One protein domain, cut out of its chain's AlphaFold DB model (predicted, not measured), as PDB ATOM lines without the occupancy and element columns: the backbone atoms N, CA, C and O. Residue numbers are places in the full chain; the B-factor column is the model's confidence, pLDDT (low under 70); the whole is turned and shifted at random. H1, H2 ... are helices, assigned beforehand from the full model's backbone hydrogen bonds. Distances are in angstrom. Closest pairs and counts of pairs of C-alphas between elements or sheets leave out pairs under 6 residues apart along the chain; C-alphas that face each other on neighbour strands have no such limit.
ATOM      1  N   MET A   1     189.002  94.504 241.747       74.06
ATOM      2  CA  MET A   1     187.969  94.840 240.742       74.06
ATOM      3  C   MET A   1     187.551  93.635 239.901       74.06
ATOM      4  O   MET A   1     186.447  93.185 240.138       74.06
ATOM      5  N   LYS A   2     188.379  93.026 239.022       78.75
ATOM      6  CA  LYS A   2     187.966  91.787 238.303       78.75
ATOM      7  C   LYS A   2     187.554  90.650 239.252       78.75
ATOM      8  O   LYS A   2     186.480  90.087 239.096       78.75
ATOM      9  N   LYS A   3     188.372  90.378 240.281       86.25
ATOM     10  CA  LYS A   3     188.038  89.425 241.357       86.25
ATOM     11  C   LYS A   3     186.692  89.763 242.009       86.25
ATOM     12  O   LYS A   3     185.809  88.930 242.016       86.25
ATOM     13  N   THR A   4     186.517  91.013 242.429       86.25
ATOM     14  CA  THR A   4     185.277  91.525 243.029       86.25
ATOM     15  C   THR A   4     184.050  91.352 242.123       86.25
ATOM     16  O   THR A   4     182.998  90.950 242.596       86.25
ATOM     17  N   ALA A   5     184.175  91.620 240.818       84.31
ATOM     18  CA  ALA A   5     183.092  91.403 239.861       84.31
ATOM     19  C   ALA A   5     182.734  89.914 239.736       84.31
ATOM     20  O   ALA A   5     181.553  89.587 239.700       84.31
ATOM     21  N   ARG A   6     183.727  89.008 239.740       90.06
ATOM     22  CA  ARG A   6     183.474  87.556 239.795       90.06
ATOM     23  C   ARG A   6     182.743  87.162 241.072       90.06
ATOM     24  O   ARG A   6     181.734  86.481 240.973       90.06
ATOM     25  N   ASP A   7     183.190  87.661 242.225       91.69
ATOM     26  CA  ASP A   7     182.559  87.367 243.516       91.69
ATOM     27  C   ASP A   7     181.071  87.781 243.520       91.69
ATOM     28  O   ASP A   7     180.234  87.095 244.102       91.69
ATOM     29  N   PHE A   8     180.719  88.889 242.853       92.50
ATOM     30  CA  PHE A   8     179.322  89.304 242.681       92.50
ATOM     31  C   PHE A   8     178.552  88.435 241.678       92.50
ATOM     32  O   PHE A   8     177.405  88.091 241.949       92.50
ATOM     33  N   ILE A   9     179.165  88.036 240.559       92.06
ATOM     34  CA  ILE A   9     178.546  87.128 239.575       92.06
ATOM     35  C   ILE A   9     178.235  85.769 240.208       92.06
ATOM     36  O   ILE A   9     177.130  85.264 240.046       92.06
ATOM     37  N   GLU A  10     179.169  85.204 240.974       93.19
ATOM     38  CA  GLU A  10     178.991  83.930 241.686       93.19
ATOM     39  C   GLU A  10     177.857  83.986 242.719       93.19
ATOM     40  O   GLU A  10     177.216  82.976 242.990       93.19
ATOM     41  N   LYS A  11     177.575  85.176 243.259       94.25
ATOM     42  CA  LYS A  11     176.464  85.441 244.186       94.25
ATOM     43  C   LYS A  11     175.195  85.941 243.491       94.25
ATOM     44  O   LYS A  11     174.274  86.396 244.166       94.25
ATOM     45  N   PHE A  12     175.143  85.886 242.158       94.81
ATOM     46  CA  PHE A  12     174.022  86.359 241.339       94.81
ATOM     47  C   PHE A  12     173.674  87.852 241.541       94.81
ATOM     48  O   PHE A  12     172.557  88.297 241.258       94.81
ATOM     49  N   ASP A  13     174.628  88.662 242.013       92.56
ATOM     50  CA  ASP A  13     174.472  90.109 242.168       92.56
ATOM     51  C   ASP A  13     174.932  90.861 240.914       92.56
ATOM     52  O   ASP A  13     175.958  91.545 240.869       92.56
ATOM     53  N   TYR A  14     174.152  90.699 239.848       92.81
ATOM     54  CA  TYR A  14     174.510  91.180 238.515       92.81
ATOM     55  C   TYR A  14     174.618  92.699 238.408       92.81
ATOM     56  O   TYR A  14     175.436  93.200 237.636       92.81
ATOM     57  N   LYS A  15     173.835  93.444 239.200       91.31
ATOM     58  CA  LYS A  15     173.916  94.907 239.219       91.31
ATOM     59  C   LYS A  15     175.214  95.372 239.879       91.31
ATOM     60  O   LYS A  15     175.912  96.191 239.289       91.31
ATOM     61  N   ALA A  16     175.585  94.796 241.024       88.88
ATOM     62  CA  ALA A  16     176.856  95.108 241.673       88.88
ATOM     63  C   ALA A  16     178.057  94.720 240.792       88.88
ATOM     64  O   ALA A  16     179.010  95.490 240.664       88.88
ATOM     65  N   ALA A  17     177.998  93.564 240.121       88.00
ATOM     66  CA  ALA A  17     179.022  93.164 239.158       88.00
ATOM     67  C   ALA A  17     179.165  94.176 238.006       88.00
ATOM     68  O   ALA A  17     180.288  94.550 237.658       88.00
ATOM     69  N   LEU A  18     178.043  94.642 237.446       86.00
ATOM     70  CA  LEU A  18     178.023  95.648 236.383       86.00
ATOM     71  C   LEU A  18     178.620  96.979 236.856       86.00
ATOM     72  O   LEU A  18     179.481  97.523 236.173       86.00
ATOM     73  N   ASP A  19     178.252  97.455 238.047       86.25
ATOM     74  CA  ASP A  19     178.760  98.716 238.604       86.25
ATOM     75  C   ASP A  19     180.284  98.695 238.801       86.25
ATOM     76  O   ASP A  19     180.977  99.659 238.468       86.25
ATOM     77  N   ILE A  20     180.842  97.571 239.266       85.12
ATOM     78  CA  ILE A  20     182.298  97.393 239.387       85.12
ATOM     79  C   ILE A  20     182.990  97.413 238.015       85.12
ATOM     80  O   ILE A  20     184.114  97.910 237.892       85.12
ATOM     81  N   LEU A  21     182.357  96.856 236.979       81.44
ATOM     82  CA  LEU A  21     182.903  96.850 235.619       81.44
ATOM     83  C   LEU A  21     182.788  98.214 234.933       81.44
ATOM     84  O   LEU A  21     183.692  98.587 234.186       81.44
ATOM     85  N   ASP A  22     181.731  98.971 235.209       79.62
ATOM     86  CA  ASP A  22     181.552 100.332 234.704       79.62
ATOM     87  C   ASP A  22     182.619 101.270 235.292       79.62
ATOM     88  O   ASP A  22     183.282 102.003 234.555       79.62
ATOM     89  N   GLN A  23     182.920 101.140 236.588       78.25
ATOM     90  CA  GLN A  23     184.024 101.871 237.224       78.25
ATOM     91  C   GLN A  23     185.394 101.556 236.601       78.25
ATOM     92  O   GLN A  23     186.262 102.424 236.547       78.25
ATOM     93  N   LEU A  24     185.613 100.332 236.097       69.12
ATOM     94  CA  LEU A  24     186.860  99.967 235.410       69.12
ATOM     95  C   LEU A  24     187.045 100.694 234.070       69.12
ATOM     96  O   LEU A  24     188.188 100.867 233.636       69.12
ATOM     97  N   SER A  25     185.961 101.098 233.399       61.19
ATOM     98  CA  SER A  25     186.039 101.876 232.154       61.19
ATOM     99  C   SER A  25     186.373 103.354 232.363       61.19
ATOM    100  O   SER A  25     186.949 103.949 231.453       61.19
ATOM    101  N   ASP A  26     186.078 103.912 233.540       55.56
ATOM    102  CA  ASP A  26     186.102 105.360 233.790       55.56
ATOM    103  C   ASP A  26     187.405 105.883 234.421       55.56
ATOM    104  O   ASP A  26     187.528 107.079 234.668       55.56
ATOM    105  N   PHE A  27     188.417 105.037 234.652       51.12
ATOM    106  CA  PHE A  27     189.710 105.487 235.191       51.12
ATOM    107  C   PHE A  27     190.519 106.299 234.149       51.12
ATOM    108  O   PHE A  27     191.074 105.705 233.216       51.12
ATOM    109  N   PRO A  28     190.700 107.630 234.322       47.00
ATOM    110  CA  PRO A  28     191.339 108.496 233.319       47.00
ATOM    111  C   PRO A  28     192.835 108.201 233.119       47.00
ATOM    112  O   PRO A  28     193.381 108.394 232.033       47.00
ATOM    113  N   ASN A  29     193.501 107.664 234.148       48.75
ATOM    114  CA  ASN A  29     194.952 107.439 234.167       48.75
ATOM    115  C   ASN A  29     195.390 106.079 233.598       48.75
ATOM    116  O   ASN A  29     196.583 105.779 233.557       48.75
ATOM    117  N   LEU A  30     194.460 105.259 233.094       51.56
ATOM    118  CA  LEU A  30     194.811 103.990 232.452       51.56
ATOM    119  C   LEU A  30     195.589 104.176 231.148       51.56
ATOM    120  O   LEU A  30     196.149 103.201 230.673       51.56
ATOM    121  N   LYS A  31     195.634 105.368 230.538       51.72
ATOM    122  CA  LYS A  31     196.358 105.550 229.271       51.72
ATOM    123  C   LYS A  31     197.881 105.534 229.458       51.72
ATOM    124  O   LYS A  31     198.532 104.852 228.680       51.72
ATOM    125  N   SER A  32     198.428 106.199 230.484       52.09
ATOM    126  CA  SER A  32     199.874 106.132 230.775       52.09
ATOM    127  C   SER A  32     200.240 104.858 231.540       52.09
ATOM    128  O   SER A  32     201.227 104.211 231.216       52.09
ATOM    129  N   LEU A  33     199.384 104.413 232.469       50.72
ATOM    130  CA  LEU A  33     199.614 103.197 233.250       50.72
ATOM    131  C   LEU A  33     199.462 101.903 232.415       50.72
ATOM    132  O   LEU A  33     200.108 100.900 232.702       50.72
ATOM    133  N   ARG A  34     198.648 101.892 231.343       51.16
ATOM    134  CA  ARG A  34     198.571 100.743 230.409       51.16
ATOM    135  C   ARG A  34     199.830 100.540 229.589       51.16
ATOM    136  O   ARG A  34     200.011  99.430 229.103       51.16
ATOM    137  N   GLU A  35     200.618 101.583 229.355       52.94
ATOM    138  CA  GLU A  35     201.842 101.453 228.561       52.94
ATOM    139  C   GLU A  35     202.962 100.828 229.399       52.94
ATOM    140  O   GLU A  35     203.668  99.968 228.888       52.94
ATOM    141  N   GLU A  36     203.039 101.138 230.699       47.31
ATOM    142  CA  GLU A  36     204.013 100.532 231.625       47.31
ATOM    143  C   GLU A  36     203.611  99.143 232.148       47.31
ATOM    144  O   GLU A  36     204.477  98.319 232.422       47.31
ATOM    145  N   ILE A  37     202.311  98.840 232.276       49.09
ATOM    146  CA  ILE A  37     201.823  97.570 232.862       49.09
ATOM    147  C   ILE A  37     201.274  96.604 231.787       49.09
ATOM    148  O   ILE A  37     200.663  95.581 232.102       49.09
ATOM    149  N   ARG A  38     201.480  96.890 230.494       47.22
ATOM    150  CA  ARG A  38     200.930  96.087 229.381       47.22
ATOM    151  C   ARG A  38     201.328  94.608 229.438       47.22
ATOM    152  O   ARG A  38     200.519  93.769 229.052       47.22
ATOM    153  N   ASP A  39     202.508  94.315 229.981       44.06
ATOM    154  CA  ASP A  39     203.043  92.954 230.109       44.06
ATOM    155  C   ASP A  39     202.692  92.265 231.442       44.06
ATOM    156  O   ASP A  39     202.811  91.047 231.550       44.06
ATOM    157  N   VAL A  40     202.208  93.001 232.452       42.91
ATOM    158  CA  VAL A  40     201.894  92.447 233.791       42.91
ATOM    159  C   VAL A  40     200.385  92.330 234.035       42.91
ATOM    160  O   VAL A  40     199.933  91.459 234.780       42.91
ATOM    161  N   VAL A  41     199.561  93.151 233.377       47.62
ATOM    162  CA  VAL A  41     198.098  93.045 233.440       47.62
ATOM    163  C   VAL A  41     197.605  92.415 232.147       47.62
ATOM    164  O   VAL A  41     197.461  93.107 231.140       47.62
ATOM    165  N   ASN A  42     197.263  91.121 232.203       49.19
ATOM    166  CA  ASN A  42     196.417  90.434 231.219       49.19
ATOM    167  C   ASN A  42     195.127  91.251 230.996       49.19
ATOM    168  O   ASN A  42     194.108  91.104 231.689       49.19
ATOM    169  N   CYS A  43     195.187  92.208 230.072       55.97
ATOM    170  CA  CYS A  43     194.093  93.114 229.781       55.97
ATOM    171  C   CYS A  43     193.049  92.339 228.986       55.97
ATOM    172  O   CYS A  43     193.278  91.936 227.847       55.97
ATOM    173  N   LEU A  44     191.877  92.156 229.590       62.38
ATOM    174  CA  LEU A  44     190.698  91.676 228.885       62.38
ATOM    175  C   LEU A  44     190.477  92.514 227.630       62.38
ATOM    176  O   LEU A  44     190.511  93.746 227.686       62.38
ATOM    177  N   SER A  45     190.255  91.852 226.494       72.88
ATOM    178  CA  SER A  45     189.980  92.573 225.257       72.88
ATOM    179  C   SER A  45     188.719  93.425 225.431       72.88
ATOM    180  O   SER A  45     187.762  93.018 226.091       72.88
ATOM    181  N   LYS A  46     188.694  94.617 224.819       75.19
ATOM    182  CA  LYS A  46     187.533  95.526 224.887       75.19
ATOM    183  C   LYS A  46     186.222  94.829 224.495       75.19
ATOM    184  O   LYS A  46     185.191  95.100 225.093       75.19
ATOM    185  N   LYS A  47     186.291  93.891 223.540       79.75
ATOM    186  CA  LYS A  47     185.155  93.068 223.097       79.75
ATOM    187  C   LYS A  47     184.611  92.168 224.213       79.75
ATOM    188  O   LYS A  47     183.404  92.120 224.398       79.75
ATOM    189  N   LYS A  48     185.484  91.504 224.984       83.25
ATOM    190  CA  LYS A  48     185.067  90.672 226.128       83.25
ATOM    191  C   LYS A  48     184.395  91.510 227.217       83.25
ATOM    192  O   LYS A  48     183.366  91.112 227.738       83.25
ATOM    193  N   ILE A  49     184.947  92.686 227.526       82.25
ATOM    194  CA  ILE A  49     184.355  93.592 228.527       82.25
ATOM    195  C   ILE A  49     182.970  94.072 228.079       82.25
ATOM    196  O   ILE A  49     182.045  94.057 228.883       82.25
ATOM    197  N   ALA A  50     182.819  94.471 226.811       84.81
ATOM    198  CA  ALA A  50     181.527  94.880 226.262       84.81
ATOM    199  C   ALA A  50     180.487  93.753 226.363       84.81
ATOM    200  O   ALA A  50     179.412  93.976 226.907       84.81
ATOM    201  N   TYR A  51     180.855  92.533 225.959       90.06
ATOM    202  CA  TYR A  51     179.987  91.360 226.064       90.06
ATOM    203  C   TYR A  51     179.532  91.083 227.506       90.06
ATOM    204  O   TYR A  51     178.340  90.912 227.756       90.06
ATOM    205  N   ILE A  52     180.460  91.089 228.475       89.94
ATOM    206  CA  ILE A  52     180.118  90.871 229.890       89.94
ATOM    207  C   ILE A  52     179.146  91.954 230.375       89.94
ATOM    208  O   ILE A  52     178.169  91.639 231.050       89.94
ATOM    209  N   ARG A  53     179.378  93.224 230.020       89.50
ATOM    210  CA  ARG A  53     178.494  94.335 230.409       89.50
ATOM    211  C   ARG A  53     177.100  94.195 229.810       89.50
ATOM    212  O   ARG A  53     176.130  94.362 230.537       89.50
ATOM    213  N   GLU A  54     176.998  93.857 228.528       92.69
ATOM    214  CA  GLU A  54     175.712  93.624 227.861       92.69
ATOM    215  C   GLU A  54     174.936  92.479 228.522       92.69
ATOM    216  O   GLU A  54     173.756  92.643 228.834       92.69
ATOM    217  N   LYS A  55     175.603  91.358 228.832       94.81
ATOM    218  CA  LYS A  55     174.983  90.228 229.541       94.81
ATOM    219  C   LYS A  55     174.506  90.604 230.940       94.81
ATOM    220  O   LYS A  55     173.356  90.345 231.283       94.81
ATOM    221  N   LEU A  56     175.351  91.252 231.741       94.19
ATOM    222  CA  LEU A  56     174.978  91.676 233.094       94.19
ATOM    223  C   LEU A  56     173.865  92.725 233.085       94.19
ATOM    224  O   LEU A  56     172.994  92.711 233.957       94.19
ATOM    225  N   TYR A  57     173.867  93.615 232.093       94.25
ATOM    226  CA  TYR A  57     172.785  94.563 231.887       94.25
ATOM    227  C   TYR A  57     171.470  93.838 231.589       94.25
ATOM    228  O   TYR A  57     170.470  94.124 232.252       94.25
ATOM    229  N   ASP A  58     171.471  92.862 230.680       95.81
ATOM    230  CA  ASP A  58     170.274  92.077 230.371       95.81
ATOM    231  C   ASP A  58     169.761  91.311 231.598       95.81
ATOM    232  O   ASP A  58     168.578  91.394 231.931       95.81
ATOM    233  N   PHE A  59     170.658  90.683 232.369       97.06
ATOM    234  CA  PHE A  59     170.295  90.008 233.619       97.06
ATOM    235  C   PHE A  59     169.680  90.985 234.621       97.06
ATOM    236  O   PHE A  59     168.639  90.702 235.209       97.06
ATOM    237  N   SER A  60     170.267  92.176 234.786       94.00
ATOM    238  CA  SER A  60     169.739  93.194 235.701       94.00
ATOM    239  C   SER A  60     168.318  93.638 235.335       94.00
ATOM    240  O   SER A  60     167.507  93.907 236.226       94.00
ATOM    241  N   ARG A  61     167.979  93.671 234.038       96.94
ATOM    242  CA  ARG A  61     166.637  94.039 233.565       96.94
ATOM    243  C   ARG A  61     165.587  92.993 233.922       96.94
ATOM    244  O   ARG A  61     164.453  93.384 234.188       96.94
ATOM    245  N   VAL A  62     165.950  91.711 234.012       96.06
ATOM    246  CA  VAL A  62     165.035  90.655 234.482       96.06
ATOM    247  C   VAL A  62     164.548  90.975 235.892       96.06
ATOM    248  O   VAL A  62     163.349  91.026 236.134       96.06
ATOM    249  N   PHE A  63     165.457  91.283 236.816       93.56
ATOM    250  CA  PHE A  63     165.084  91.563 238.207       93.56
ATOM    251  C   PHE A  63     164.443  92.943 238.380       93.56
ATOM    252  O   PHE A  63     163.547  93.105 239.204       93.56
ATOM    253  N   LYS A  64     164.873  93.938 237.595       93.31
ATOM    254  CA  LYS A  64     164.363  95.313 237.695       93.31
ATOM    255  C   LYS A  64     162.990  95.490 237.042       93.31
ATOM    256  O   LYS A  64     162.131  96.169 237.594       93.31
ATOM    257  N   ASN A  65     162.802  94.903 235.863       93.69
ATOM    258  CA  ASN A  65     161.669  95.176 234.981       93.69
ATOM    259  C   ASN A  65     160.848  93.919 234.652       93.69
ATOM    260  O   ASN A  65     159.893  94.026 233.890       93.69
ATOM    261  N   GLN A  66     161.227  92.742 235.161       92.88
ATOM    262  CA  GLN A  66     160.627  91.453 234.780       92.88
ATOM    263  C   GLN A  66     160.719  91.176 233.269       92.88
ATOM    264  O   GLN A  66     159.857  90.515 232.693       92.88
ATOM    265  N   SER A  67     161.763  91.689 232.606       95.75
ATOM    266  CA  SER A  67     161.969  91.441 231.178       95.75
ATOM    267  C   SER A  67     162.331  89.983 230.905       95.75
ATOM    268  O   SER A  67     162.944  89.316 231.741       95.75
ATOM    269  N   ILE A  68     162.005  89.510 229.702       96.81
ATOM    270  CA  ILE A  68     162.505  88.230 229.193       96.81
ATOM    271  C   ILE A  68     163.969  88.404 228.784       96.81
ATOM    272  O   ILE A  68     164.307  89.390 228.125       96.81
ATOM    273  N   LEU A  69     164.820  87.459 229.186       96.81
ATOM    274  CA  LEU A  69     166.214  87.380 228.750       96.81
ATOM    275  C   LEU A  69     166.309  87.304 227.226       96.81
ATOM    276  O   LEU A  69     165.600  86.521 226.589       96.81
ATOM    277  N   SER A  70     167.250  88.048 226.654       95.88
ATOM    278  CA  SER A  70     167.466  88.091 225.204       95.88
ATOM    279  C   SER A  70     167.775  86.704 224.633       95.88
ATOM    280  O   SER A  70     167.288  86.353 223.562       95.88
ATOM    281  N   ASP A  71     168.506  85.874 225.383       95.94
ATOM    282  CA  ASP A  71     168.819  84.499 224.982       95.94
ATOM    283  C   ASP A  71     167.561  83.621 224.927       95.94
ATOM    284  O   ASP A  71     167.383  82.867 223.973       95.94
ATOM    285  N   ILE A  72     166.645  83.764 225.891       96.56
ATOM    286  CA  ILE A  72     165.397  82.983 225.940       96.56
ATOM    287  C   ILE A  72     164.495  83.314 224.747       96.56
ATOM    288  O   ILE A  72     163.814  82.429 224.232       96.56
ATOM    289  N   LEU A  73     164.519  84.556 224.248       96.00
ATOM    290  CA  LEU A  73     163.773  84.929 223.041       96.00
ATOM    291  C   LEU A  73     164.198  84.113 221.811       96.00
ATOM    292  O   LEU A  73     163.373  83.876 220.931       96.00
ATOM    293  N   SER A  74     165.451  83.650 221.773       95.38
ATOM    294  CA  SER A  74     165.983  82.820 220.686       95.38
ATOM    295  C   SER A  74     165.717  81.319 220.848       95.38
ATOM    296  O   SER A  74     165.970  80.552 219.919       95.38
ATOM    297  N   PHE A  75     165.219  80.874 222.007       96.12
ATOM    298  CA  PHE A  75     164.961  79.453 222.243       96.12
ATOM    299  C   PHE A  75     163.772  78.955 221.405       96.12
ATOM    300  O   PHE A  75     162.825  79.717 221.174       96.12
ATOM    301  N   PHE A 248     167.097  74.846 232.779       97.44
ATOM    302  CA  PHE A 248     166.955  75.292 234.172       97.44
ATOM    303  C   PHE A 248     168.270  75.695 234.856       97.44
ATOM    304  O   PHE A 248     168.233  76.401 235.851       97.44
ATOM    305  N   ASN A 249     169.429  75.291 234.329       95.56
ATOM    306  CA  ASN A 249     170.743  75.709 234.841       95.56
ATOM    307  C   ASN A 249     171.360  76.861 234.027       95.56
ATOM    308  O   ASN A 249     172.585  76.993 233.954       95.56
ATOM    309  N   TYR A 250     170.518  77.669 233.373       97.56
ATOM    310  CA  TYR A 250     170.948  78.768 232.512       97.56
ATOM    311  C   TYR A 250     171.899  79.733 233.234       97.56
ATOM    312  O   TYR A 250     173.022  79.929 232.772       97.56
ATOM    313  N   TYR A 251     171.497  80.286 234.385       97.31
ATOM    314  CA  TYR A 251     172.324  81.264 235.098       97.31
ATOM    315  C   TYR A 251     173.638  80.662 235.604       97.31
ATOM    316  O   TYR A 251     174.667  81.319 235.502       97.31
ATOM    317  N   ASP A 252     173.660  79.400 236.039       96.00
ATOM    318  CA  ASP A 252     174.909  78.727 236.425       96.00
ATOM    319  C   ASP A 252     175.885  78.598 235.252       96.00
ATOM    320  O   ASP A 252     177.089  78.823 235.403       96.00
ATOM    321  N   LYS A 253     175.380  78.221 234.068       96.62
ATOM    322  CA  LYS A 253     176.186  78.133 232.840       96.62
ATOM    323  C   LYS A 253     176.738  79.506 232.460       96.62
ATOM    324  O   LYS A 253     177.935  79.621 232.207       96.62
ATOM    325  N   GLN A 254     175.888  80.533 232.479       96.50
ATOM    326  CA  GLN A 254     176.283  81.905 232.167       96.50
ATOM    327  C   GLN A 254     177.297  82.448 233.179       96.50
ATOM    328  O   GLN A 254     178.323  82.994 232.787       96.50
ATOM    329  N   ASN A 255     177.079  82.238 234.477       96.12
ATOM    330  CA  ASN A 255     178.002  82.674 235.521       96.12
ATOM    331  C   ASN A 255     179.386  82.047 235.324       96.12
ATOM    332  O   ASN A 255     180.375  82.771 235.352       96.12
ATOM    333  N   LYS A 256     179.465  80.737 235.043       95.94
ATOM    334  CA  LYS A 256     180.733  80.043 234.745       95.94
ATOM    335  C   LYS A 256     181.444  80.612 233.519       95.94
ATOM    336  O   LYS A 256     182.668  80.728 233.515       95.94
ATOM    337  N   GLU A 257     180.698  80.945 232.470       94.81
ATOM    338  CA  GLU A 257     181.259  81.566 231.271       94.81
ATOM    339  C   GLU A 257     181.821  82.960 231.583       94.81
ATOM    340  O   GLU A 257     182.982  83.245 231.279       94.81
ATOM    341  N   LEU A 258     181.036  83.806 232.251       91.62
ATOM    342  CA  LEU A 258     181.423  85.175 232.589       91.62
ATOM    343  C   LEU A 258     182.609  85.216 233.563       91.62
ATOM    344  O   LEU A 258     183.520  86.027 233.382       91.62
ATOM    345  N   THR A 259     182.650  84.341 234.573       90.25
ATOM    346  CA  THR A 259     183.768  84.292 235.527       90.25
ATOM    347  C   THR A 259     185.054  83.810 234.872       90.25
ATOM    348  O   THR A 259     186.096  84.424 235.104       90.25
ATOM    349  N   LYS A 260     184.982  82.811 233.981       90.50
ATOM    350  CA  LYS A 260     186.117  82.359 233.162       90.50
ATOM    351  C   LYS A 260     186.623  83.453 232.223       90.50
ATOM    352  O   LYS A 260     187.818  83.561 231.975       90.50
ATOM    353  N   MET A 261     185.736  84.298 231.697       86.62
ATOM    354  CA  MET A 261     186.165  85.469 230.931       86.62
ATOM    355  C   MET A 261     186.852  86.524 231.804       86.62
ATOM    356  O   MET A 261     187.590  87.335 231.262       86.62
ATOM    357  N   LEU A 262     186.617  86.549 233.116       82.06
ATOM    358  CA  LEU A 262     187.210  87.516 234.044       82.06
ATOM    359  C   LEU A 262     188.531  87.056 234.688       82.06
ATOM    360  O   LEU A 262     189.153  87.862 235.391       82.06
ATOM    361  N   GLU A 263     188.942  85.807 234.453       79.38
ATOM    362  CA  GLU A 263     190.289  85.279 234.740       79.38
ATOM    363  C   GLU A 263     191.363  85.990 233.896       79.38
ATOM    364  O   GLU A 263     192.370  86.425 234.502       79.38
TER     365      GLU A 263
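This is residues 1 to 75 and 248 to 263 of the 263 residues of an uncharacterized protein of Streptococcus thermophilus CAG:236 (UniProt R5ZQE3). Four helices, H1, H2, H4 and H6, lie roughly side by side as a small bundle, a four-cornered ring in that order with neighbours running opposite ways, looser between H4 and H6. Beyond one end of it residues 26 to 33 and 35 to 41, with most of H3, stick out as an arm; short H5 is near H4. The printed part has 91 residues with six named helices, H1 to H6 in chain order, and no named strand: all helix. It is only just compact, close to loose, with a radius of gyration of the C-alphas of 14.4 A, and elongated, spanning 44 by 24 by 22 A.

H1, residues 2 to 10, and H2, residues 14 to 25, form a hairpin and touch, closest at C-alphas 5 and 17, 4.5 A, at a shallow tilt of 16 degrees. H3, residues 30 to 36, touches no helix. H4, residues 46 to 65, touches H2, closest at C-alphas 14 and 56, 5.5 A, at a shallow tilt of 34 degrees, only just short of steep. H5, residues 70 to 73, is close to H4 but not clearly touching: C-alphas 58 and 70, the closest, are 7.1 A apart. H6, residues 250 to 262, touches H1, closest at C-alphas 6 and 259, 5.4 A, at a shallow tilt of 8 degrees. H4 and H6 are close but not clearly touching, closest at C-alphas 52 and 258, 6.4 A. Every O i to N i+4 pair is within hydrogen-bond range in H1, H2 and H6; in H4 15 of 16 are, in H3 1 of 3, beside 1 of 4 O i to N i+3 pairs, and H5 is too short for such a pair.

H1 begins at C-alpha 2 (187.966, 91.787, 238.303) and H6 ends at C-alpha 262 (187.210, 87.516, 234.044). From first to last C-alpha H1 is 12.4 A, H2 17.0 A, H3 9.9 A, H4 27.8 A, H5 5.3 A and H6 18.5 A long.

C-alphas 36 and 75 are the two farthest apart, 45.4 A. Residues 76 to 247 are not printed; C-alphas 75 and 248 are 12.8 A apart across the cut. Of the links printed whole, H3 to H4 is short and the others are tight. Residues 24 to 44 have pLDDT under 70.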